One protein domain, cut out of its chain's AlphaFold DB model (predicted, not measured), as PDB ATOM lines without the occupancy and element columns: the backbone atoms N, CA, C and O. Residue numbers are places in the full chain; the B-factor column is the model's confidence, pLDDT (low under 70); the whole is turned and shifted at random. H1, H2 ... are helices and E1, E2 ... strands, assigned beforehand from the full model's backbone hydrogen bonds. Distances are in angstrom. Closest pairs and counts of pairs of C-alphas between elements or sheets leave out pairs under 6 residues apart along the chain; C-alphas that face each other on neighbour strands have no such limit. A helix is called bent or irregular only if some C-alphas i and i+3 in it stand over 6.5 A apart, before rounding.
ATOM      1  N   PRO A 352      24.212 -52.084  -8.538       50.62
ATOM      2  CA  PRO A 352      24.182 -51.832  -7.103       50.62
ATOM      3  C   PRO A 352      25.558 -51.575  -6.508       50.62
ATOM      4  O   PRO A 352      25.646 -50.797  -5.578       50.62
ATOM      5  N   GLU A 353      26.623 -52.172  -7.036       59.22
ATOM      6  CA  GLU A 353      27.992 -51.812  -6.661       59.22
ATOM      7  C   GLU A 353      28.316 -50.405  -7.160       59.22
ATOM      8  O   GLU A 353      28.871 -49.618  -6.416       59.22
ATOM      9  N   VAL A 354      27.892 -50.044  -8.377       61.72
ATOM     10  CA  VAL A 354      27.962 -48.667  -8.887       61.72
ATOM     11  C   VAL A 354      27.139 -47.732  -8.005       61.72
ATOM     12  O   VAL A 354      27.581 -46.631  -7.716       61.72
ATOM     13  N   SER A 355      25.960 -48.153  -7.543       60.47
ATOM     14  CA  SER A 355      25.131 -47.368  -6.623       60.47
ATOM     15  C   SER A 355      25.764 -47.243  -5.238       60.47
ATOM     16  O   SER A 355      25.744 -46.158  -4.676       60.47
ATOM     17  N   GLN A 356      26.323 -48.317  -4.681       69.06
ATOM     18  CA  GLN A 356      27.024 -48.321  -3.395       69.06
ATOM     19  C   GLN A 356      28.305 -47.498  -3.484       69.06
ATOM     20  O   GLN A 356      28.602 -46.728  -2.582       69.06
ATOM     21  N   LYS A 357      29.025 -47.599  -4.601       70.69
ATOM     22  CA  LYS A 357      30.178 -46.761  -4.900       70.69
ATOM     23  C   LYS A 357      29.758 -45.302  -5.008       70.69
ATOM     24  O   LYS A 357      30.336 -44.501  -4.308       70.69
ATOM     25  N   LYS A 358      28.689 -44.971  -5.740       72.31
ATOM     26  CA  LYS A 358      28.124 -43.609  -5.769       72.31
ATOM     27  C   LYS A 358      27.708 -43.111  -4.385       72.31
ATOM     28  O   LYS A 358      27.887 -41.941  -4.097       72.31
ATOM     29  N   GLN A 359      27.136 -43.971  -3.541       72.00
ATOM     30  CA  GLN A 359      26.790 -43.613  -2.161       72.00
ATOM     31  C   GLN A 359      28.033 -43.312  -1.338       72.00
ATOM     32  O   GLN A 359      28.037 -42.339  -0.595       72.00
ATOM     33  N   LEU A 360      29.080 -44.125  -1.491       77.62
ATOM     34  CA  LEU A 360      30.363 -43.838  -0.880       77.62
ATOM     35  C   LEU A 360      30.923 -42.543  -1.451       77.62
ATOM     36  O   LEU A 360      31.214 -41.681  -0.652       77.62
ATOM     37  N   ASP A 361      31.003 -42.362  -2.769       76.69
ATOM     38  CA  ASP A 361      31.563 -41.190  -3.464       76.69
ATOM     39  C   ASP A 361      30.895 -39.851  -3.074       76.69
ATOM     40  O   ASP A 361      31.484 -38.803  -3.310       76.69
ATOM     41  N   ILE A 362      29.689 -39.863  -2.485       79.94
ATOM     42  CA  ILE A 362      29.051 -38.668  -1.892       79.94
ATOM     43  C   ILE A 362      29.743 -38.242  -0.589       79.94
ATOM     44  O   ILE A 362      29.733 -37.060  -0.261       79.94
ATOM     45  N   LEU A 363      30.294 -39.197   0.157       81.38
ATOM     46  CA  LEU A 363      31.013 -38.948   1.401       81.38
ATOM     47  C   LEU A 363      32.386 -38.346   1.108       81.38
ATOM     48  O   LEU A 363      33.099 -38.816   0.214       81.38
ATOM     49  N   GLU A 364      32.774 -37.365   1.906       87.88
ATOM     50  CA  GLU A 364      34.102 -36.762   1.891       87.88
ATOM     51  C   GLU A 364      35.160 -37.743   2.422       87.88
ATOM     52  O   GLU A 364      34.869 -38.690   3.159       87.88
ATOM     53  N   ASP A 365      36.424 -37.520   2.064       88.88
ATOM     54  CA  ASP A 365      37.512 -38.428   2.445       88.88
ATOM     55  C   ASP A 365      37.692 -38.536   3.972       88.88
ATOM     56  O   ASP A 365      38.019 -39.612   4.474       88.88
ATOM     57  N   GLU A 366      37.426 -37.463   4.725       89.06
ATOM     58  CA  GLU A 366      37.437 -37.493   6.197       89.06
ATOM     59  C   GLU A 366      36.298 -38.346   6.770       89.06
ATOM     60  O   GLU A 366      36.518 -39.112   7.706       89.06
ATOM     61  N   GLU A 367      35.109 -38.316   6.161       85.81
ATOM     62  CA  GLU A 367      33.990 -39.169   6.580       85.81
ATOM     63  C   GLU A 367      34.322 -40.653   6.356       85.81
ATOM     64  O   GLU A 367      34.040 -41.499   7.203       85.81
ATOM     65  N   ILE A 368      34.997 -40.993   5.250       88.00
ATOM     66  CA  ILE A 368      35.458 -42.369   4.995       88.00
ATOM     67  C   ILE A 368      36.506 -42.817   6.022       88.00
ATOM     68  O   ILE A 368      36.457 -43.964   6.480       88.00
ATOM     69  N   LYS A 369      37.436 -41.935   6.408       89.62
ATOM     70  CA  LYS A 369      38.435 -42.223   7.452       89.62
ATOM     71  C   LYS A 369      37.794 -42.460   8.818       89.62
ATOM     72  O   LYS A 369      38.287 -43.287   9.578       89.62
ATOM     73  N   GLU A 370      36.689 -41.785   9.133       88.81
ATOM     74  CA  GLU A 370      35.942 -42.029  10.372       88.81
ATOM     75  C   GLU A 370      35.178 -43.364  10.352       88.81
ATOM     76  O   GLU A 370      35.075 -44.040  11.383       88.81
ATOM     77  N   LEU A 371      34.676 -43.767   9.178       88.12
ATOM     78  CA  LEU A 371      33.904 -44.999   8.994       88.12
ATOM     79  C   LEU A 371      34.747 -46.275   9.073       88.12
ATOM     80  O   LEU A 371      34.212 -47.323   9.441       88.12
ATOM     81  N   VAL A 372      36.030 -46.221   8.710       90.94
ATOM     82  CA  VAL A 372      36.904 -47.400   8.616       90.94
ATOM     83  C   VAL A 372      37.976 -47.357   9.698       90.94
ATOM     84  O   VAL A 372      38.768 -46.428   9.776       90.94
ATOM     85  N   LYS A 373      38.046 -48.408  10.521       90.56
ATOM     86  CA  LYS A 373      39.084 -48.574  11.548       90.56
ATOM     87  C   LYS A 373      39.850 -49.862  11.328       90.56
ATOM     88  O   LYS A 373      39.240 -50.915  11.189       90.56
ATOM     89  N   LEU A 374      41.175 -49.807  11.342       88.88
ATOM     90  CA  LEU A 374      42.010 -51.003  11.293       88.88
ATOM     91  C   LEU A 374      42.244 -51.556  12.704       88.88
ATOM     92  O   LEU A 374      42.725 -50.845  13.584       88.88
ATOM     93  N   ASN A 375      41.971 -52.844  12.890       85.62
ATOM     94  CA  ASN A 375      42.359 -53.616  14.062       85.62
ATOM     95  C   ASN A 375      43.348 -54.708  13.646       85.62
ATOM     96  O   ASN A 375      43.102 -55.465  12.708       85.62
ATOM     97  N   ILE A 376      44.452 -54.835  14.381       75.88
ATOM     98  CA  ILE A 376      45.430 -55.906  14.169       75.88
ATOM     99  C   ILE A 376      45.177 -56.988  15.216       75.88
ATOM    100  O   ILE A 376      45.389 -56.769  16.409       75.88
ATOM    101  N   ILE A 377      44.717 -58.161  14.780       72.00
ATOM    102  CA  ILE A 377      44.452 -59.312  15.654       72.00
ATOM    103  C   ILE A 377      45.281 -60.491  15.148       72.00
ATOM    104  O   ILE A 377      45.126 -60.908  14.005       72.00
ATOM    105  N   ASN A 378      46.167 -61.043  15.983       65.94
ATOM    106  CA  ASN A 378      47.004 -62.205  15.641       65.94
ATOM    107  C   ASN A 378      47.748 -62.058  14.290       65.94
ATOM    108  O   ASN A 378      47.726 -62.973  13.466       65.94
ATOM    109  N   ASN A 379      48.370 -60.901  14.033       65.62
ATOM    110  CA  ASN A 379      49.042 -60.569  12.760       65.62
ATOM    111  C   ASN A 379      48.132 -60.640  11.511       65.62
ATOM    112  O   ASN A 379      48.610 -60.825  10.383       65.62
ATOM    113  N   SER A 380      46.821 -60.503  11.710       67.44
ATOM    114  CA  SER A 380      45.814 -60.388  10.657       67.44
ATOM    115  C   SER A 380      45.192 -58.994  10.697       67.44
ATOM    116  O   SER A 380      44.884 -58.469  11.770       67.44
ATOM    117  N   GLU A 381      45.072 -58.386   9.520       79.56
ATOM    118  CA  GLU A 381      44.528 -57.044   9.317       79.56
ATOM    119  C   GLU A 381      43.014 -57.139   9.181       79.56
ATOM    120  O   GLU A 381      42.501 -57.638   8.180       79.56
ATOM    121  N   LEU A 382      42.310 -56.687  10.217       87.44
ATOM    122  CA  LEU A 382      40.860 -56.719  10.288       87.44
ATOM    123  C   LEU A 382      40.322 -55.292  10.292       87.44
ATOM    124  O   LEU A 382      40.465 -54.567  11.276       87.44
ATOM    125  N   PHE A 383      39.663 -54.888   9.215       89.88
ATOM    126  CA  PHE A 383      38.997 -53.594   9.153       89.88
ATOM    127  C   PHE A 383      37.614 -53.690   9.788       89.88
ATOM    128  O   PHE A 383      36.824 -54.569   9.463       89.88
ATOM    129  N   VAL A 384      37.294 -52.765  10.679       90.94
ATOM    130  CA  VAL A 384      35.960 -52.569  11.232       90.94
ATOM    131  C   VAL A 384      35.352 -51.369  10.532       90.94
ATOM    132  O   VAL A 384      35.829 -50.247  10.681       90.94
ATOM    133  N   VAL A 385      34.296 -51.615   9.765       89.44
ATOM    134  CA  VAL A 385      33.588 -50.587   9.004       89.44
ATOM    135  C   VAL A 385      32.265 -50.290   9.688       89.44
ATOM    136  O   VAL A 385      31.417 -51.177   9.805       89.44
ATOM    137  N   GLN A 386      32.072 -49.056  10.144       87.56
ATOM    138  CA  GLN A 386      30.772 -48.588  10.610       87.56
ATOM    139  C   GLN A 386      29.829 -48.464   9.412       87.56
ATOM    140  O   GLN A 386      30.216 -47.986   8.346       87.56
ATOM    141  N   SER A 387      28.594 -48.943   9.551       76.38
ATOM    142  CA  SER A 387      27.651 -48.906   8.440       76.38
ATOM    143  C   SER A 387      27.311 -47.453   8.091       76.38
ATOM    144  O   SER A 387      26.797 -46.747   8.963       76.38
ATOM    145  N   PRO A 388      27.470 -47.023   6.823       63.25
ATOM    146  CA  PRO A 388      27.079 -45.676   6.393       63.25
ATOM    147  C   PRO A 388      25.586 -45.380   6.603       63.25
ATOM    148  O   PRO A 388      25.167 -44.229   6.623       63.25
ATOM    149  N   HIS A 389      24.769 -46.429   6.750       62.12
ATOM    150  CA  HIS A 389      23.317 -46.335   6.906       62.12
ATOM    151  C   HIS A 389      22.835 -46.673   8.320       62.12
ATOM    152  O   HIS A 389      21.660 -46.503   8.624       62.12
ATOM    153  N   ARG A 390      23.706 -47.210   9.185       64.25
ATOM    154  CA  ARG A 390      23.347 -47.656  10.538       64.25
ATOM    155  C   ARG A 390      24.501 -47.366  11.482       64.25
ATOM    156  O   ARG A 390      25.360 -48.217  11.688       64.25
ATOM    157  N   SER A 391      24.495 -46.189  12.097       67.81
ATOM    158  CA  SER A 391      25.552 -45.773  13.026       67.81
ATOM    159  C   SER A 391      25.769 -46.756  14.187       67.81
ATOM    160  O   SER A 391      26.860 -46.802  14.742       67.81
ATOM    161  N   GLU A 392      24.768 -47.561  14.545       74.56
ATOM    162  CA  GLU A 392      24.870 -48.576  15.606       74.56
ATOM    163  C   GLU A 392      25.477 -49.914  15.147       74.56
ATOM    164  O   GLU A 392      25.785 -50.763  15.981       74.56
ATOM    165  N   MET A 393      25.653 -50.128  13.839       79.31
ATOM    166  CA  MET A 393      26.173 -51.383  13.293       79.31
ATOM    167  C   MET A 393      27.577 -51.205  12.723       79.31
ATOM    168  O   MET A 393      27.854 -50.259  11.987       79.31
ATOM    169  N   SER A 394      28.445 -52.172  13.004       87.44
ATOM    170  CA  SER A 394      29.768 -52.278  12.402       87.44
ATOM    171  C   SER A 394      30.010 -53.682  11.861       87.44
ATOM    172  O   SER A 394      29.439 -54.665  12.342       87.44
ATOM    173  N   TYR A 395      30.843 -53.765  10.830       87.19
ATOM    174  CA  TYR A 395      31.147 -55.003  10.133       87.19
ATOM    175  C   TYR A 395      32.653 -55.191  10.020       87.19
ATOM    176  O   TYR A 395      33.375 -54.306   9.571       87.19
ATOM    177  N   ASN A 396      33.108 -56.383  10.383       88.69
ATOM    178  CA  ASN A 396      34.466 -56.846  10.147       88.69
ATOM    179  C   ASN A 396      34.666 -57.149   8.660       88.69
ATOM    180  O   ASN A 396      33.820 -57.822   8.060       88.69
ATOM    181  N   VAL A 397      35.768 -56.666   8.098       87.00
ATOM    182  CA  VAL A 397      36.202 -56.831   6.713       87.00
ATOM    183  C   VAL A 397      37.664 -57.270   6.704       87.00
ATOM    184  O   VAL A 397      38.525 -56.593   7.258       87.00
ATOM    185  N   GLU A 398      37.949 -58.379   6.035       85.25
ATOM    186  CA  GLU A 398      39.306 -58.816   5.704       85.25
ATOM    187  C   GLU A 398      39.496 -58.658   4.199       85.25
ATOM    188  O   GLU A 398      38.607 -59.006   3.427       85.25
ATOM    189  N   LEU A 399      40.629 -58.125   3.750       77.50
ATOM    190  CA  LEU A 399      40.916 -57.993   2.322       77.50
ATOM    191  C   LEU A 399      42.120 -58.838   1.933       77.50
ATOM    192  O   LEU A 399      43.148 -58.842   2.606       77.50
ATOM    193  N   ASN A 400      42.014 -59.489   0.782       70.69
ATOM    194  CA  ASN A 400      43.158 -59.927   0.007       70.69
ATOM    195  C   ASN A 400      43.380 -58.896  -1.105       70.69
ATOM    196  O   ASN A 400      42.745 -58.937  -2.163       70.69
ATOM    197  N   TYR A 401      44.264 -57.937  -0.827       68.44
ATOM    198  CA  TYR A 401      44.523 -56.813  -1.723       68.44
ATOM    199  C   TYR A 401      45.071 -57.271  -3.086       68.44
ATOM    200  O   TYR A 401      44.562 -56.826  -4.112       68.44
ATOM    201  N   GLN A 402      45.998 -58.240  -3.108       59.50
ATOM    202  CA  GLN A 402      46.588 -58.781  -4.344       59.50
ATOM    203  C   GLN A 402      45.537 -59.355  -5.299       59.50
ATOM    204  O   GLN A 402      45.516 -59.041  -6.486       59.50
ATOM    205  N   ASN A 403      44.632 -60.181  -4.772       56.38
ATOM    206  CA  ASN A 403      43.619 -60.854  -5.584       56.38
ATOM    207  C   ASN A 403      42.354 -60.011  -5.774       56.38
ATOM    208  O   ASN A 403      41.401 -60.478  -6.400       56.38
ATOM    209  N   LYS A 404      42.320 -58.791  -5.217       61.28
ATOM    210  CA  LYS A 404      41.139 -57.920  -5.163       61.28
ATOM    211  C   LYS A 404      39.892 -58.646  -4.646       61.28
ATOM    212  O   LYS A 404      38.779 -58.418  -5.118       61.28
ATOM    213  N   THR A 405      40.087 -59.543  -3.682       61.66
ATOM    214  CA  THR A 405      39.004 -60.242  -2.990       61.66
ATOM    215  C   THR A 405      38.925 -59.773  -1.546       61.66
ATOM    216  O   THR A 405      39.876 -59.231  -0.989       61.66
ATOM    217  N   GLY A 406      37.769 -59.963  -0.924       71.00
ATOM    218  CA  GLY A 406      37.568 -59.636   0.480       71.00
ATOM    219  C   GLY A 406      36.771 -60.712   1.185       71.00
ATOM    220  O   GLY A 406      36.318 -61.658   0.554       71.00
ATOM    221  N   GLN A 407      36.606 -60.549   2.485       76.69
ATOM    222  CA  GLN A 407      35.605 -61.189   3.311       76.69
ATOM    223  C   GLN A 407      34.950 -60.119   4.163       76.69
ATOM    224  O   GLN A 407      35.614 -59.199   4.628       76.69
ATOM    225  N   CYS A 408      33.644 -60.213   4.366       80.62
ATOM    226  CA  CYS A 408      32.941 -59.323   5.269       80.62
ATOM    227  C   CYS A 408      31.931 -60.103   6.107       80.62
ATOM    228  O   CYS A 408      31.248 -61.003   5.628       80.62
ATOM    229  N   SER A 409      31.824 -59.721   7.374       83.06
ATOM    230  CA  SER A 409      30.847 -60.260   8.330       83.06
ATOM    231  C   SER A 409      29.414 -59.788   8.084       83.06
ATOM    232  O   SER A 409      28.493 -60.248   8.755       83.06
ATOM    233  N   CYS A 410      29.193 -58.860   7.147       71.94
ATOM    234  CA  CYS A 410      27.838 -58.482   6.776       71.94
ATOM    235  C   CYS A 410      27.149 -59.651   6.066       71.94
ATOM    236  O   CYS A 410      27.757 -60.300   5.213       71.94
ATOM    237  N   GLU A 411      25.869 -59.860   6.380       63.53
ATOM    238  CA  GLU A 411      25.036 -60.932   5.812       63.53
ATOM    239  C   GLU A 411      25.111 -60.972   4.278       63.53
ATOM    240  O   GLU A 411      25.152 -62.036   3.669       63.53
ATOM    241  N   MET A 412      25.220 -59.792   3.667       58.88
ATOM    242  CA  MET A 412      25.397 -59.610   2.231       58.88
ATOM    243  C   MET A 412      26.592 -60.394   1.677       58.88
ATOM    244  O   MET A 412      26.468 -61.154   0.729       58.88
ATOM    245  N   PHE A 413      27.751 -60.255   2.311       57.97
ATOM    246  CA  PHE A 413      28.971 -60.900   1.852       57.97
ATOM    247  C   PHE A 413      28.961 -62.405   2.158       57.97
ATOM    248  O   PHE A 413      29.457 -63.201   1.365       57.97
ATOM    249  N   THR A 414      28.364 -62.812   3.283       49.66
ATOM    250  CA  THR A 414      28.289 -64.227   3.693       49.66
ATOM    251  C   THR A 414      27.430 -65.073   2.750       49.66
ATOM    252  O   THR A 414      27.614 -66.283   2.680       49.66
ATOM    253  N   ILE A 415      26.493 -64.445   2.036       39.81
ATOM    254  CA  ILE A 415      25.620 -65.095   1.051       39.81
ATOM    255  C   ILE A 415      26.252 -65.096  -0.348       39.81
ATOM    256  O   ILE A 415      26.019 -66.023  -1.123       39.81
ATOM    257  N   GLU A 416      27.027 -64.064  -0.678       45.19
ATOM    258  CA  GLU A 416      27.402 -63.766  -2.061       45.19
ATOM    259  C   GLU A 416      28.876 -64.040  -2.397       45.19
ATOM    260  O   GLU A 416      29.223 -64.065  -3.577       45.19
ATOM    261  N   GLU A 417      29.750 -64.186  -1.390       52.19
ATOM    262  CA  GLU A 417      31.219 -64.221  -1.543       52.19
ATOM    263  C   GLU A 417      31.772 -63.091  -2.442       52.19
ATOM    264  O   GLU A 417      32.854 -63.198  -3.023       52.19
ATOM    265  N   CYS A 418      31.031 -61.987  -2.585       49.62
ATOM    266  CA  CYS A 418      31.391 -60.881  -3.457       49.62
ATOM    267  C   CYS A 418      31.124 -59.513  -2.813       49.62
ATOM    268  O   CYS A 418      30.455 -59.378  -1.790       49.62
ATOM    269  N   SER A 419      31.803 -58.504  -3.363       60.09
ATOM    270  CA  SER A 419      31.993 -57.160  -2.803       60.09
ATOM    271  C   SER A 419      30.707 -56.511  -2.268       60.09
ATOM    272  O   SER A 419      29.745 -56.344  -3.012       60.09
ATOM    273  N   CYS A 420      30.732 -56.043  -1.020       71.62
ATOM    274  CA  CYS A 420      29.683 -55.236  -0.389       71.62
ATOM    275  C   CYS A 420      30.138 -53.780  -0.171       71.62
ATOM    276  O   CYS A 420      31.336 -53.490  -0.248       71.62
ATOM    277  N   ILE A 421      29.217 -52.881   0.205       76.94
ATOM    278  CA  ILE A 421      29.540 -51.473   0.509       76.94
ATOM    279  C   ILE A 421      30.669 -51.338   1.541       76.94
ATOM    280  O   ILE A 421      31.498 -50.449   1.418       76.94
ATOM    281  N   HIS A 422      30.773 -52.263   2.501       82.88
ATOM    282  CA  HIS A 422      31.847 -52.253   3.497       82.88
ATOM    283  C   HIS A 422      33.203 -52.609   2.881       82.88
ATOM    284  O   HIS A 422      34.183 -51.922   3.135       82.88
ATOM    285  N   THR A 423      33.269 -53.626   2.015       81.69
ATOM    286  CA  THR A 423      34.515 -53.934   1.290       81.69
ATOM    287  C   THR A 423      34.922 -52.789   0.361       81.69
ATOM    288  O   THR A 423      36.099 -52.451   0.294       81.69
ATOM    289  N   LEU A 424      33.954 -52.128  -0.289       80.81
ATOM    290  CA  LEU A 424      34.200 -50.954  -1.130       80.81
ATOM    291  C   LEU A 424      34.687 -49.753  -0.306       80.81
ATOM    292  O   LEU A 424      35.580 -49.041  -0.755       80.81
ATOM    293  N   ALA A 425      34.143 -49.552   0.898       84.56
ATOM    294  CA  ALA A 425      34.580 -48.505   1.816       84.56
ATOM    295  C   ALA A 425      36.038 -48.710   2.242       84.56
ATOM    296  O   ALA A 425      36.807 -47.755   2.218       84.56
ATOM    297  N   VAL A 426      36.450 -49.949   2.543       86.56
ATOM    298  CA  VAL A 426      37.858 -50.257   2.857       86.56
ATOM    299  C   VAL A 426      38.764 -50.036   1.643       86.56
ATOM    300  O   VAL A 426      39.815 -49.418   1.785       86.56
ATOM    301  N   TYR A 427      38.364 -50.460   0.437       85.12
ATOM    302  CA  TYR A 427      39.136 -50.154  -0.778       85.12
ATOM    303  C   TYR A 427      39.278 -48.645  -1.009       85.12
ATOM    304  O   TYR A 427      40.361 -48.177  -1.357       85.12
ATOM    305  N   ARG A 428      38.208 -47.868  -0.792       84.62
ATOM    306  CA  ARG A 428      38.269 -46.405  -0.891       84.62
ATOM    307  C   ARG A 428      39.190 -45.814   0.175       84.62
ATOM    308  O   ARG A 428      40.021 -44.985  -0.167       84.62
ATOM    309  N   TYR A 429      39.095 -46.274   1.420       89.56
ATOM    310  CA  TYR A 429      39.975 -45.868   2.516       89.56
ATOM    311  C   TYR A 429      41.458 -46.109   2.188       89.56
ATOM    312  O   TYR A 429      42.277 -45.203   2.331       89.56
ATOM    313  N   ILE A 430      41.804 -47.290   1.661       87.50
ATOM    314  CA  ILE A 430      43.175 -47.600   1.231       87.50
ATOM    315  C   ILE A 430      43.625 -46.641   0.121       87.50
ATOM    316  O   ILE A 430      44.721 -46.092   0.204       87.50
ATOM    317  N   ASN A 431      42.777 -46.382  -0.879       87.31
ATOM    318  CA  ASN A 431      43.101 -45.460  -1.972       87.31
ATOM    319  C   ASN A 431      43.288 -44.011  -1.502       87.31
ATOM    320  O   ASN A 431      44.171 -43.324  -2.008       87.31
ATOM    321  N   ILE A 432      42.500 -43.549  -0.525       88.69
ATOM    322  CA  ILE A 432      42.673 -42.223   0.090       88.69
ATOM    323  C   ILE A 432      44.075 -42.116   0.699       88.69
ATOM    324  O   ILE A 432      44.784 -41.139   0.452       88.69
ATOM    325  N   HIS A 433      44.511 -43.136   1.443       89.62
ATOM    326  CA  HIS A 433      45.860 -43.160   2.005       89.62
ATOM    327  C   HIS A 433      46.940 -43.283   0.925       89.62
ATOM    328  O   HIS A 433      47.898 -42.516   0.970       89.62
ATOM    329  N   LYS A 434      46.776 -44.158  -0.077       89.50
ATOM    330  CA  LYS A 434      47.709 -44.279  -1.212       89.50
ATOM    331  C   LYS A 434      47.932 -42.922  -1.889       89.50
ATOM    332  O   LYS A 434      49.073 -42.503  -2.055       89.50
ATOM    333  N   ASN A 435      46.855 -42.203  -2.209       87.56
ATOM    334  CA  ASN A 435      46.924 -40.892  -2.859       87.56
ATOM    335  C   ASN A 435      47.568 -39.828  -1.962       87.56
ATOM    336  O   ASN A 435      48.398 -39.054  -2.429       87.56
ATOM    337  N   PHE A 436      47.234 -39.807  -0.669       90.31
ATOM    338  CA  PHE A 436      47.872 -38.902   0.286       90.31
ATOM    339  C   PHE A 436      49.393 -39.125   0.358       90.31
ATOM    340  O   PHE A 436      50.165 -38.165   0.342       90.31
ATOM    341  N   TYR A 437      49.835 -40.388   0.399       90.50
ATOM    342  CA  TYR A 437      51.261 -40.711   0.454       90.50
ATOM    343  C   TYR A 437      51.973 -40.563  -0.889       90.50
ATOM    344  O   TYR A 437      53.159 -40.253  -0.871       90.50
ATOM    345  N   ARG A 438      51.282 -40.672  -2.030       90.06
ATOM    346  CA  ARG A 438      51.832 -40.299  -3.344       90.06
ATOM    347  C   ARG A 438      52.350 -38.861  -3.329       90.06
ATOM    348  O   ARG A 438      53.527 -38.624  -3.585       90.06
ATOM    349  N   GLU A 439      51.493 -37.919  -2.941       87.38
ATOM    350  CA  GLU A 439      51.855 -36.497  -2.865       87.38
ATOM    351  C   GLU A 439      52.942 -36.234  -1.821       87.38
ATOM    352  O   GLU A 439      53.865 -35.450  -2.043       87.38
ATOM    353  N   LYS A 440      52.881 -36.933  -0.683       87.25
ATOM    354  CA  LYS A 440      53.904 -36.806   0.355       87.25
ATOM    355  C   LYS A 440      55.269 -37.326  -0.106       87.25
ATOM    356  O   LYS A 440      56.278 -36.703   0.218       87.25
ATOM    357  N   ILE A 441      55.317 -38.433  -0.847       87.94
ATOM    358  CA  ILE A 441      56.559 -39.017  -1.370       87.94
ATOM    359  C   ILE A 441      57.203 -38.094  -2.400       87.94
ATOM    360  O   ILE A 441      58.398 -37.846  -2.288       87.94
ATOM    361  N   ARG A 442      56.420 -37.506  -3.315       85.38
ATOM    362  CA  ARG A 442      56.909 -36.510  -4.288       85.38
ATOM    363  C   ARG A 442      57.664 -35.351  -3.631       85.38
ATOM    364  O   ARG A 442      58.623 -34.835  -4.192       85.38
ATOM    365  N   GLY A 443      57.231 -34.940  -2.439       80.62
ATOM    366  CA  GLY A 443      57.874 -33.883  -1.652       80.62
ATOM    367  C   GLY A 443      58.916 -34.361  -0.634       80.62
ATOM    368  O   GLY A 443      59.454 -33.532   0.100       80.62
ATOM    369  N   SER A 444      59.176 -35.667  -0.528       82.06
ATOM    370  CA  SER A 444      60.061 -36.243   0.490       82.06
ATOM    371  C   SER A 444      61.454 -36.559  -0.068       82.06
ATOM    372  O   SER A 444      61.573 -37.021  -1.200       82.06
ATOM    373  N   PRO A 445      62.526 -36.407   0.733       85.00
ATOM    374  CA  PRO A 445      63.836 -36.947   0.384       85.00
ATOM    375  C   PRO A 445      63.770 -38.461   0.134       85.00
ATOM    376  O   PRO A 445      63.152 -39.191   0.911       85.00
ATOM    377  N   GLN A 446      64.449 -38.946  -0.908       82.31
ATOM    378  CA  GLN A 446      64.378 -40.348  -1.358       82.31
ATOM    379  C   GLN A 446      64.763 -41.353  -0.256       82.31
ATOM    380  O   GLN A 446      64.119 -42.383  -0.065       82.31
ATOM    381  N   ASN A 447      65.754 -41.003   0.566       80.75
ATOM    382  CA  ASN A 447      66.190 -41.797   1.718       80.75
ATOM    383  C   ASN A 447      65.188 -41.818   2.895       80.75
ATOM    384  O   ASN A 447      65.320 -42.649   3.792       80.75
ATOM    385  N   ALA A 448      64.197 -40.922   2.912       82.44
ATOM    386  CA  ALA A 448      63.153 -40.856   3.934       82.44
ATOM    387  C   ALA A 448      61.875 -41.620   3.536       82.44
ATOM    388  O   ALA A 448      61.044 -41.902   4.404       82.44
ATOM    389  N   ILE A 449      61.726 -42.000   2.261       86.12
ATOM    390  CA  ILE A 449      60.554 -42.719   1.732       86.12
ATOM    391  C   ILE A 449      60.276 -44.031   2.492       86.12
ATOM    392  O   ILE A 449      59.135 -44.210   2.937       86.12
ATOM    393  N   PRO A 450      61.263 -44.921   2.742       84.62
ATOM    394  CA  PRO A 450      61.020 -46.147   3.507       84.62
ATOM    395  C   PRO A 450      60.466 -45.871   4.909       84.62
ATOM    396  O   PRO A 450      59.564 -46.561   5.387       84.62
ATOM    397  N   LEU A 451      60.998 -44.846   5.580       81.06
ATOM    398  CA  LEU A 451      60.592 -44.487   6.935       81.06
ATOM    399  C   LEU A 451      59.173 -43.903   6.952       81.06
ATOM    400  O   LEU A 451      58.374 -44.289   7.802       81.06
ATOM    401  N   CYS A 452      58.856 -43.035   5.987       84.69
ATOM    402  CA  CYS A 452      57.533 -42.443   5.784       84.69
ATOM    403  C   CYS A 452      56.456 -43.526   5.601       84.69
ATOM    404  O   CYS A 452      55.482 -43.582   6.353       84.69
ATOM    405  N   LEU A 453      56.671 -44.459   4.669       86.69
ATOM    406  CA  LEU A 453      55.736 -45.553   4.393       86.69
ATOM    407  C   LEU A 453      55.512 -46.441   5.626       86.69
ATOM    408  O   LEU A 453      54.383 -46.776   5.981       86.69
ATOM    409  N   ARG A 454      56.594 -46.789   6.319       82.88
ATOM    410  CA  ARG A 454      56.573 -47.708   7.457       82.88
ATOM    411  C   ARG A 454      55.974 -47.115   8.729       82.88
ATOM    412  O   ARG A 454      55.239 -47.813   9.420       82.88
ATOM    413  N   ILE A 455      56.348 -45.887   9.087       80.06
ATOM    414  CA  ILE A 455      55.918 -45.257  10.345       80.06
ATOM    415  C   ILE A 455      54.535 -44.638  10.201       80.06
ATOM    416  O   ILE A 455      53.806 -44.562  11.186       80.06
ATOM    417  N   GLU A 456      54.158 -44.215   8.997       84.25
ATOM    418  CA  GLU A 456      52.940 -43.437   8.819       84.25
ATOM    419  C   GLU A 456      51.867 -44.173   8.011       84.25
ATOM    420  O   GLU A 456      50.721 -44.235   8.452       84.25
ATOM    421  N   MET A 457      52.203 -44.778   6.865       87.75
ATOM    422  CA  MET A 457      51.197 -45.450   6.031       87.75
ATOM    423  C   MET A 457      50.800 -46.819   6.591       87.75
ATOM    424  O   MET A 457      49.612 -47.106   6.744       87.75
ATOM    425  N   PHE A 458      51.773 -47.671   6.922       88.69
ATOM    426  CA  PHE A 458      51.510 -49.058   7.333       88.69
ATOM    427  C   PHE A 458      50.638 -49.172   8.597       88.69
ATOM    428  O   PHE A 458      49.788 -50.061   8.629       88.69
ATOM    429  N   PRO A 459      50.740 -48.293   9.616       86.50
ATOM    430  CA  PRO A 459      49.818 -48.330  10.753       86.50
ATOM    431  C   PRO A 459      48.357 -48.034  10.393       86.50
ATOM    432  O   PRO A 459      47.466 -48.411  11.148       86.50
ATOM    433  N   LEU A 460      48.104 -47.366   9.262       87.00
ATOM    434  CA  LEU A 460      46.761 -46.976   8.827       87.00
ATOM    435  C   LEU A 460      46.099 -48.046   7.958       87.00
ATOM    436  O   LEU A 460      44.896 -48.267   8.088       87.00
ATOM    437  N   VAL A 461      46.867 -48.700   7.080       86.62
ATOM    438  CA  VAL A 461      46.344 -49.676   6.102       86.62
ATOM    439  C   VAL A 461      46.752 -51.123   6.381       86.62
ATOM    440  O   VAL A 461      46.244 -52.026   5.725       86.62
ATOM    441  N   GLY A 462      47.627 -51.360   7.358       85.50
ATOM    442  CA  GLY A 462      48.178 -52.674   7.674       85.50
ATOM    443  C   GLY A 462      49.557 -52.887   7.057       85.50
ATOM    444  O   GLY A 462      49.922 -52.254   6.072       85.50
ATOM    445  N   GLN A 463      50.351 -53.782   7.642       83.31
ATOM    446  CA  GLN A 463      51.708 -54.078   7.184       83.31
ATOM    447  C   GLN A 463      51.726 -54.895   5.882       83.31
ATOM    448  O   GLN A 463      52.522 -54.608   4.994       83.31
ATOM    449  N   LYS A 464      50.860 -55.906   5.755       81.25
ATOM    450  CA  LYS A 464      50.729 -56.756   4.563       81.25
ATOM    451  C   LYS A 464      50.141 -55.958   3.411       81.25
ATOM    452  O   LYS A 464      50.757 -55.891   2.355       81.25
ATOM    453  N   ILE A 465      48.979 -55.334   3.615       83.06
ATOM    454  CA  ILE A 465      48.355 -54.490   2.588       83.06
ATOM    455  C   ILE A 465      49.249 -53.289   2.270       83.06
ATOM    456  O   ILE A 465      49.470 -52.997   1.099       83.06
ATOM    457  N   GLY A 466      49.821 -52.640   3.286       84.75
ATOM    458  CA  GLY A 466      50.718 -51.499   3.115       84.75
ATOM    459  C   GLY A 466      51.945 -51.815   2.269       84.75
ATOM    460  O   GLY A 466      52.320 -50.979   1.455       84.75
ATOM    461  N   ALA A 467      52.529 -53.011   2.390       84.25
ATOM    462  CA  ALA A 467      53.646 -53.426   1.541       84.25
ATOM    463  C   ALA A 467      53.256 -53.484   0.054       84.25
ATOM    464  O   ALA A 467      53.988 -52.953  -0.774       84.25
ATOM    465  N   TYR A 468      52.090 -54.050  -0.275       82.69
ATOM    466  CA  TYR A 468      51.593 -54.085  -1.657       82.69
ATOM    467  C   TYR A 468      51.231 -52.699  -2.185       82.69
ATOM    468  O   TYR A 468      51.558 -52.366  -3.316       82.69
ATOM    469  N   VAL A 469      50.571 -51.885  -1.360       83.81
ATOM    470  CA  VAL A 469      50.206 -50.510  -1.723       83.81
ATOM    471  C   VAL A 469      51.457 -49.659  -1.941       83.81
ATOM    472  O   VAL A 469      51.468 -48.833  -2.845       83.81
ATOM    473  N   ALA A 470      52.503 -49.856  -1.132       86.62
ATOM    474  CA  ALA A 470      53.786 -49.181  -1.292       86.62
ATOM    475  C   ALA A 470      54.487 -49.594  -2.586       86.62
ATOM    476  O   ALA A 470      54.944 -48.720  -3.305       86.62
ATOM    477  N   GLU A 471      54.553 -50.891  -2.886       86.19
ATOM    478  CA  GLU A 471      55.142 -51.395  -4.130       86.19
ATOM    479  C   GLU A 471      54.424 -50.808  -5.354       86.19
ATOM    480  O   GLU A 471      55.061 -50.138  -6.158       86.19
ATOM    481  N   GLU A 472      53.092 -50.928  -5.409       85.00
ATOM    482  CA  GLU A 472      52.255 -50.373  -6.485       85.00
ATOM    483  C   GLU A 472      52.440 -48.850  -6.627       85.00
ATOM    484  O   GLU A 472      52.537 -48.325  -7.731       85.00
ATOM    485  N   LEU A 473      52.498 -48.124  -5.506       86.69
ATOM    486  CA  LEU A 473      52.712 -46.678  -5.499       86.69
ATOM    487  C   LEU A 473      54.109 -46.289  -6.001       86.69
ATOM    488  O   LEU A 473      54.245 -45.301  -6.714       86.69
ATOM    489  N   LEU A 474      55.146 -47.020  -5.597       89.12
ATOM    490  CA  LEU A 474      56.524 -46.735  -5.991       89.12
ATOM    491  C   LEU A 474      56.762 -47.076  -7.463       89.12
ATOM    492  O   LEU A 474      57.437 -46.310  -8.136       89.12
ATOM    493  N   GLU A 475      56.184 -48.163  -7.975       88.50
ATOM    494  CA  GLU A 475      56.208 -48.489  -9.408       88.50
ATOM    495  C   GLU A 475      55.567 -47.375 -10.245       88.50
ATOM    496  O   GLU A 475      56.164 -46.922 -11.217       88.50
ATOM    497  N   GLU A 476      54.406 -46.862  -9.823       87.69
ATOM    498  CA  GLU A 476      53.744 -45.730 -10.491       87.69
ATOM    499  C   GLU A 476      54.634 -44.474 -10.529       87.69
ATOM    500  O   GLU A 476      54.689 -43.784 -11.544       87.69
ATOM    501  N   LEU A 477      55.341 -44.172  -9.435       85.81
ATOM    502  CA  LEU A 477      56.251 -43.023  -9.359       85.81
ATOM    503  C   LEU A 477      57.540 -43.238 -10.174       85.81
ATOM    504  O   LEU A 477      58.063 -42.286 -10.749       85.81
ATOM    505  N   ASP A 478      58.054 -44.470 -10.241       87.06
ATOM    506  CA  ASP A 478      59.227 -44.836 -11.052       87.06
ATOM    507  C   ASP A 478      58.929 -44.695 -12.551       87.06
ATOM    508  O   ASP A 478      59.710 -44.098 -13.291       87.06
ATOM    509  N   GLU A 479      57.758 -45.167 -12.996       87.38
ATOM    510  CA  GLU A 479      57.282 -45.015 -14.378       87.38
ATOM    511  C   GLU A 479      57.122 -43.541 -14.786       87.38
ATOM    512  O   GLU A 479      57.386 -43.176 -15.934       87.38
ATOM    513  N   GLU A 480      56.722 -42.683 -13.842       86.69
ATOM    514  CA  GLU A 480      56.618 -41.231 -14.024       86.69
ATOM    515  C   GLU A 480      57.990 -40.515 -13.936       86.69
ATOM    516  O   GLU A 480      58.085 -39.322 -14.237       86.69
ATOM    517  N   GLY A 481      59.070 -41.231 -13.590       84.00
ATOM    518  CA  GLY A 481      60.426 -40.688 -13.451       84.00
ATOM    519  C   GLY A 481      60.636 -39.851 -12.184       84.00
ATOM    520  O   GLY A 481      61.527 -39.003 -12.143       84.00
ATOM    521  N   GLU A 482      59.806 -40.061 -11.162       84.06
ATOM    522  CA  GLU A 482      59.776 -39.286  -9.916       84.06
ATOM    523  C   GLU A 482      60.595 -39.937  -8.780       84.06
ATOM    524  O   GLU A 482      60.697 -39.389  -7.676       84.06
ATOM    525  N   LEU A 483      61.216 -41.092  -9.042       84.94
ATOM    526  CA  LEU A 483      62.124 -41.774  -8.122       84.94
ATOM    527  C   LEU A 483      63.571 -41.725  -8.623       84.94
ATOM    528  O   LEU A 483      63.876 -42.065  -9.762       84.94
ATOM    529  N   GLU A 484      64.491 -41.333  -7.740       80.75
ATOM    530  CA  GLU A 484      65.938 -41.412  -8.012       80.75
ATOM    531  C   GLU A 484      66.527 -42.764  -7.585       80.75
ATOM    532  O   GLU A 484      67.589 -43.176  -8.053       80.75
ATOM    533  N   THR A 485      65.858 -43.440  -6.649       83.62
ATOM    534  CA  THR A 485      66.261 -44.739  -6.107       83.62
ATOM    535  C   THR A 485      65.337 -45.814  -6.656       83.62
ATOM    536  O   THR A 485      64.122 -45.642  -6.638       83.62
ATOM    537  N   SER A 486      65.900 -46.942  -7.099       85.88
ATOM    538  CA  SER A 486      65.088 -48.029  -7.650       85.88
ATOM    539  C   SER A 486      64.055 -48.532  -6.638       85.88
ATOM    540  O   SER A 486      64.360 -48.687  -5.449       85.88
ATOM    541  N   VAL A 487      62.861 -48.876  -7.124       85.50
ATOM    542  CA  VAL A 487      61.785 -49.460  -6.306       85.50
ATOM    543  C   VAL A 487      62.298 -50.649  -5.487       85.50
ATOM    544  O   VAL A 487      62.071 -50.728  -4.280       85.50
ATOM    545  N   SER A 488      63.085 -51.534  -6.111       85.19
ATOM    546  CA  SER A 488      63.698 -52.694  -5.448       85.19
ATOM    547  C   SER A 488      64.574 -52.317  -4.248       85.19
ATOM    548  O   SER A 488      64.566 -53.013  -3.233       85.19
ATOM    549  N   GLU A 489      65.337 -51.228  -4.328       85.00
ATOM    550  CA  GLU A 489      66.204 -50.785  -3.236       85.00
ATOM    551  C   GLU A 489      65.401 -50.195  -2.071       85.00
ATOM    552  O   GLU A 489      65.652 -50.551  -0.916       85.00
ATOM    553  N   ILE A 490      64.375 -49.392  -2.361       85.00
ATOM    554  CA  ILE A 490      63.442 -48.864  -1.354       85.00
ATOM    555  C   ILE A 490      62.715 -50.021  -0.645       85.00
ATOM    556  O   ILE A 490      62.652 -50.062   0.589       85.00
ATOM    557  N   MET A 491      62.237 -51.013  -1.402       84.56
ATOM    558  CA  MET A 491      61.568 -52.201  -0.861       84.56
ATOM    559  C   MET A 491      62.513 -53.082  -0.027       84.56
ATOM    560  O   MET A 491      62.115 -53.599   1.020       84.56
ATOM    561  N   ASN A 492      63.790 -53.196  -0.407       83.19
ATOM    562  CA  ASN A 492      64.799 -53.893   0.395       83.19
ATOM    563  C   ASN A 492      65.068 -53.184   1.731       83.19
ATOM    564  O   ASN A 492      65.171 -53.847   2.763       83.19
ATOM    565  N   GLN A 493      65.137 -51.850   1.747       82.56
ATOM    566  CA  GLN A 493      65.280 -51.068   2.983       82.56
ATOM    567  C   GLN A 493      64.044 -51.214   3.887       82.56
ATOM    568  O   GLN A 493      64.167 -51.401   5.104       82.56
ATOM    569  N   LEU A 494      62.847 -51.220   3.289       81.12
ATOM    570  CA  LEU A 494      61.595 -51.532   3.978       81.12
ATOM    571  C   LEU A 494      61.604 -52.943   4.575       81.12
ATOM    572  O   LEU A 494      61.113 -53.112   5.687       81.12
ATOM    573  N   ALA A 495      62.172 -53.942   3.900       71.62
ATOM    574  CA  ALA A 495      62.253 -55.313   4.402       71.62
ATOM    575  C   ALA A 495      63.330 -55.501   5.491       71.62
ATOM    576  O   ALA A 495      63.071 -56.161   6.499       71.62
ATOM    577  N   ALA A 496      64.511 -54.891   5.331       66.31
ATOM    578  CA  ALA A 496      65.646 -55.001   6.260       66.31
ATOM    579  C   ALA A 496      65.341 -54.435   7.655       66.31
ATOM    580  O   ALA A 496      65.887 -54.867   8.665       66.31
ATOM    581  N   SER A 497      64.405 -53.498   7.721       56.94
ATOM    582  CA  SER A 497      63.968 -52.850   8.952       56.94
ATOM    583  C   SER A 497      63.068 -53.745   9.848       56.94
ATOM    584  O   SER A 497      62.574 -53.280  10.870       56.94
TER     585      SER A 497
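Overview. This is residues 352 to 497 of the 668 residues of the protein "SWIM-type domain-containing protein" of Candida albicans (strain WO-1) (UniProt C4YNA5). A strongly twisted four-stranded sheet makes one end of the domain and a cluster of three helices, H5, H6 and H7, makes the other; the long helix H4 joins them, with its first half over one face of the sheet and its second half packed on H5 and H6. H1 and H2 pack on the sheet-end half of H4, and short H3 sits by edge strand E4. The printed part has 146 residues, with seven named helices and four named strands that follow along the chain as H1 H2 E1 E2 E3 E4 H3 H4 H5 H6 H7; the sheet, in the order E1 E2 E3 E4, is antiparallel and the class is mixed, helices and strands. The whole is compact, with a radius of gyration of the C-alphas of 16.1 A and spans of 46 by 33 by 24 A.

Along the chain. Find C-alpha 352 at (24.182, -51.832, -7.103), where H1 begins and runs to 362, 15.0 A. H2 is residues 365 to 371. Next come E1, 372 to 377, 15.8 A; E2, 380 to 387, 21.6 A; E3, 390 to 400, 25.6 A, which bends by 79 degrees at residue 393; and E4, 405 to 408. H3 is 411 to 416. From C-alpha 421 at (29.540, -51.473, 0.509), H4 runs 31.6 A to 442. H5, 446 to 461, spans 21.6 A, has a kink of 33 degrees near 453 and is only just irregular: C-alphas 447 and 450 are 7.0 A apart. H6 is 463 to 479, 24.0 A; H7, 487 to 496, ends at (65.646, -55.001, 6.260).

Arrangement. Start at the hub, H4, which touches four helices. Its residues 421 to 425 alone touch H1, closest C-alphas Gln 356 and Ile 421, 5.6 A. Its residues 425 to 432 alone touch H2, closest C-alphas Ile 368 and Tyr 429, 6.2 A; H2 and H4 are on the same face of the sheet. The strands form a meander, each the antiparallel neighbour of the one before: look for N 375 and O 382 at 2.8 A, N 385 and O 395 at 2.9 A, and N 398 and O 407 at 2.8 A. H3 only grazes the sheet, with residues 411 to 414. H4 and H5 form a helical hairpin at a shallow tilt of 18 degrees, closest C-alphas Ile 430 and Val 461, 6.2 A. H6 and H7 form another at 25 degrees, closest C-alphas Leu 474 and Val 487, 5.9 A. In each helix but H5, with 7 of 12, every O i to N i+4 pair is within hydrogen-bond range.

Size, cuts and confidence. The farthest C-alphas, Glu 392 and Glu 484, are 47.9 A apart. The printed part has no cut and no long link. Mean pLDDT of the printed part is 79.3; look for values under 70 at residues 411 to 419, among others.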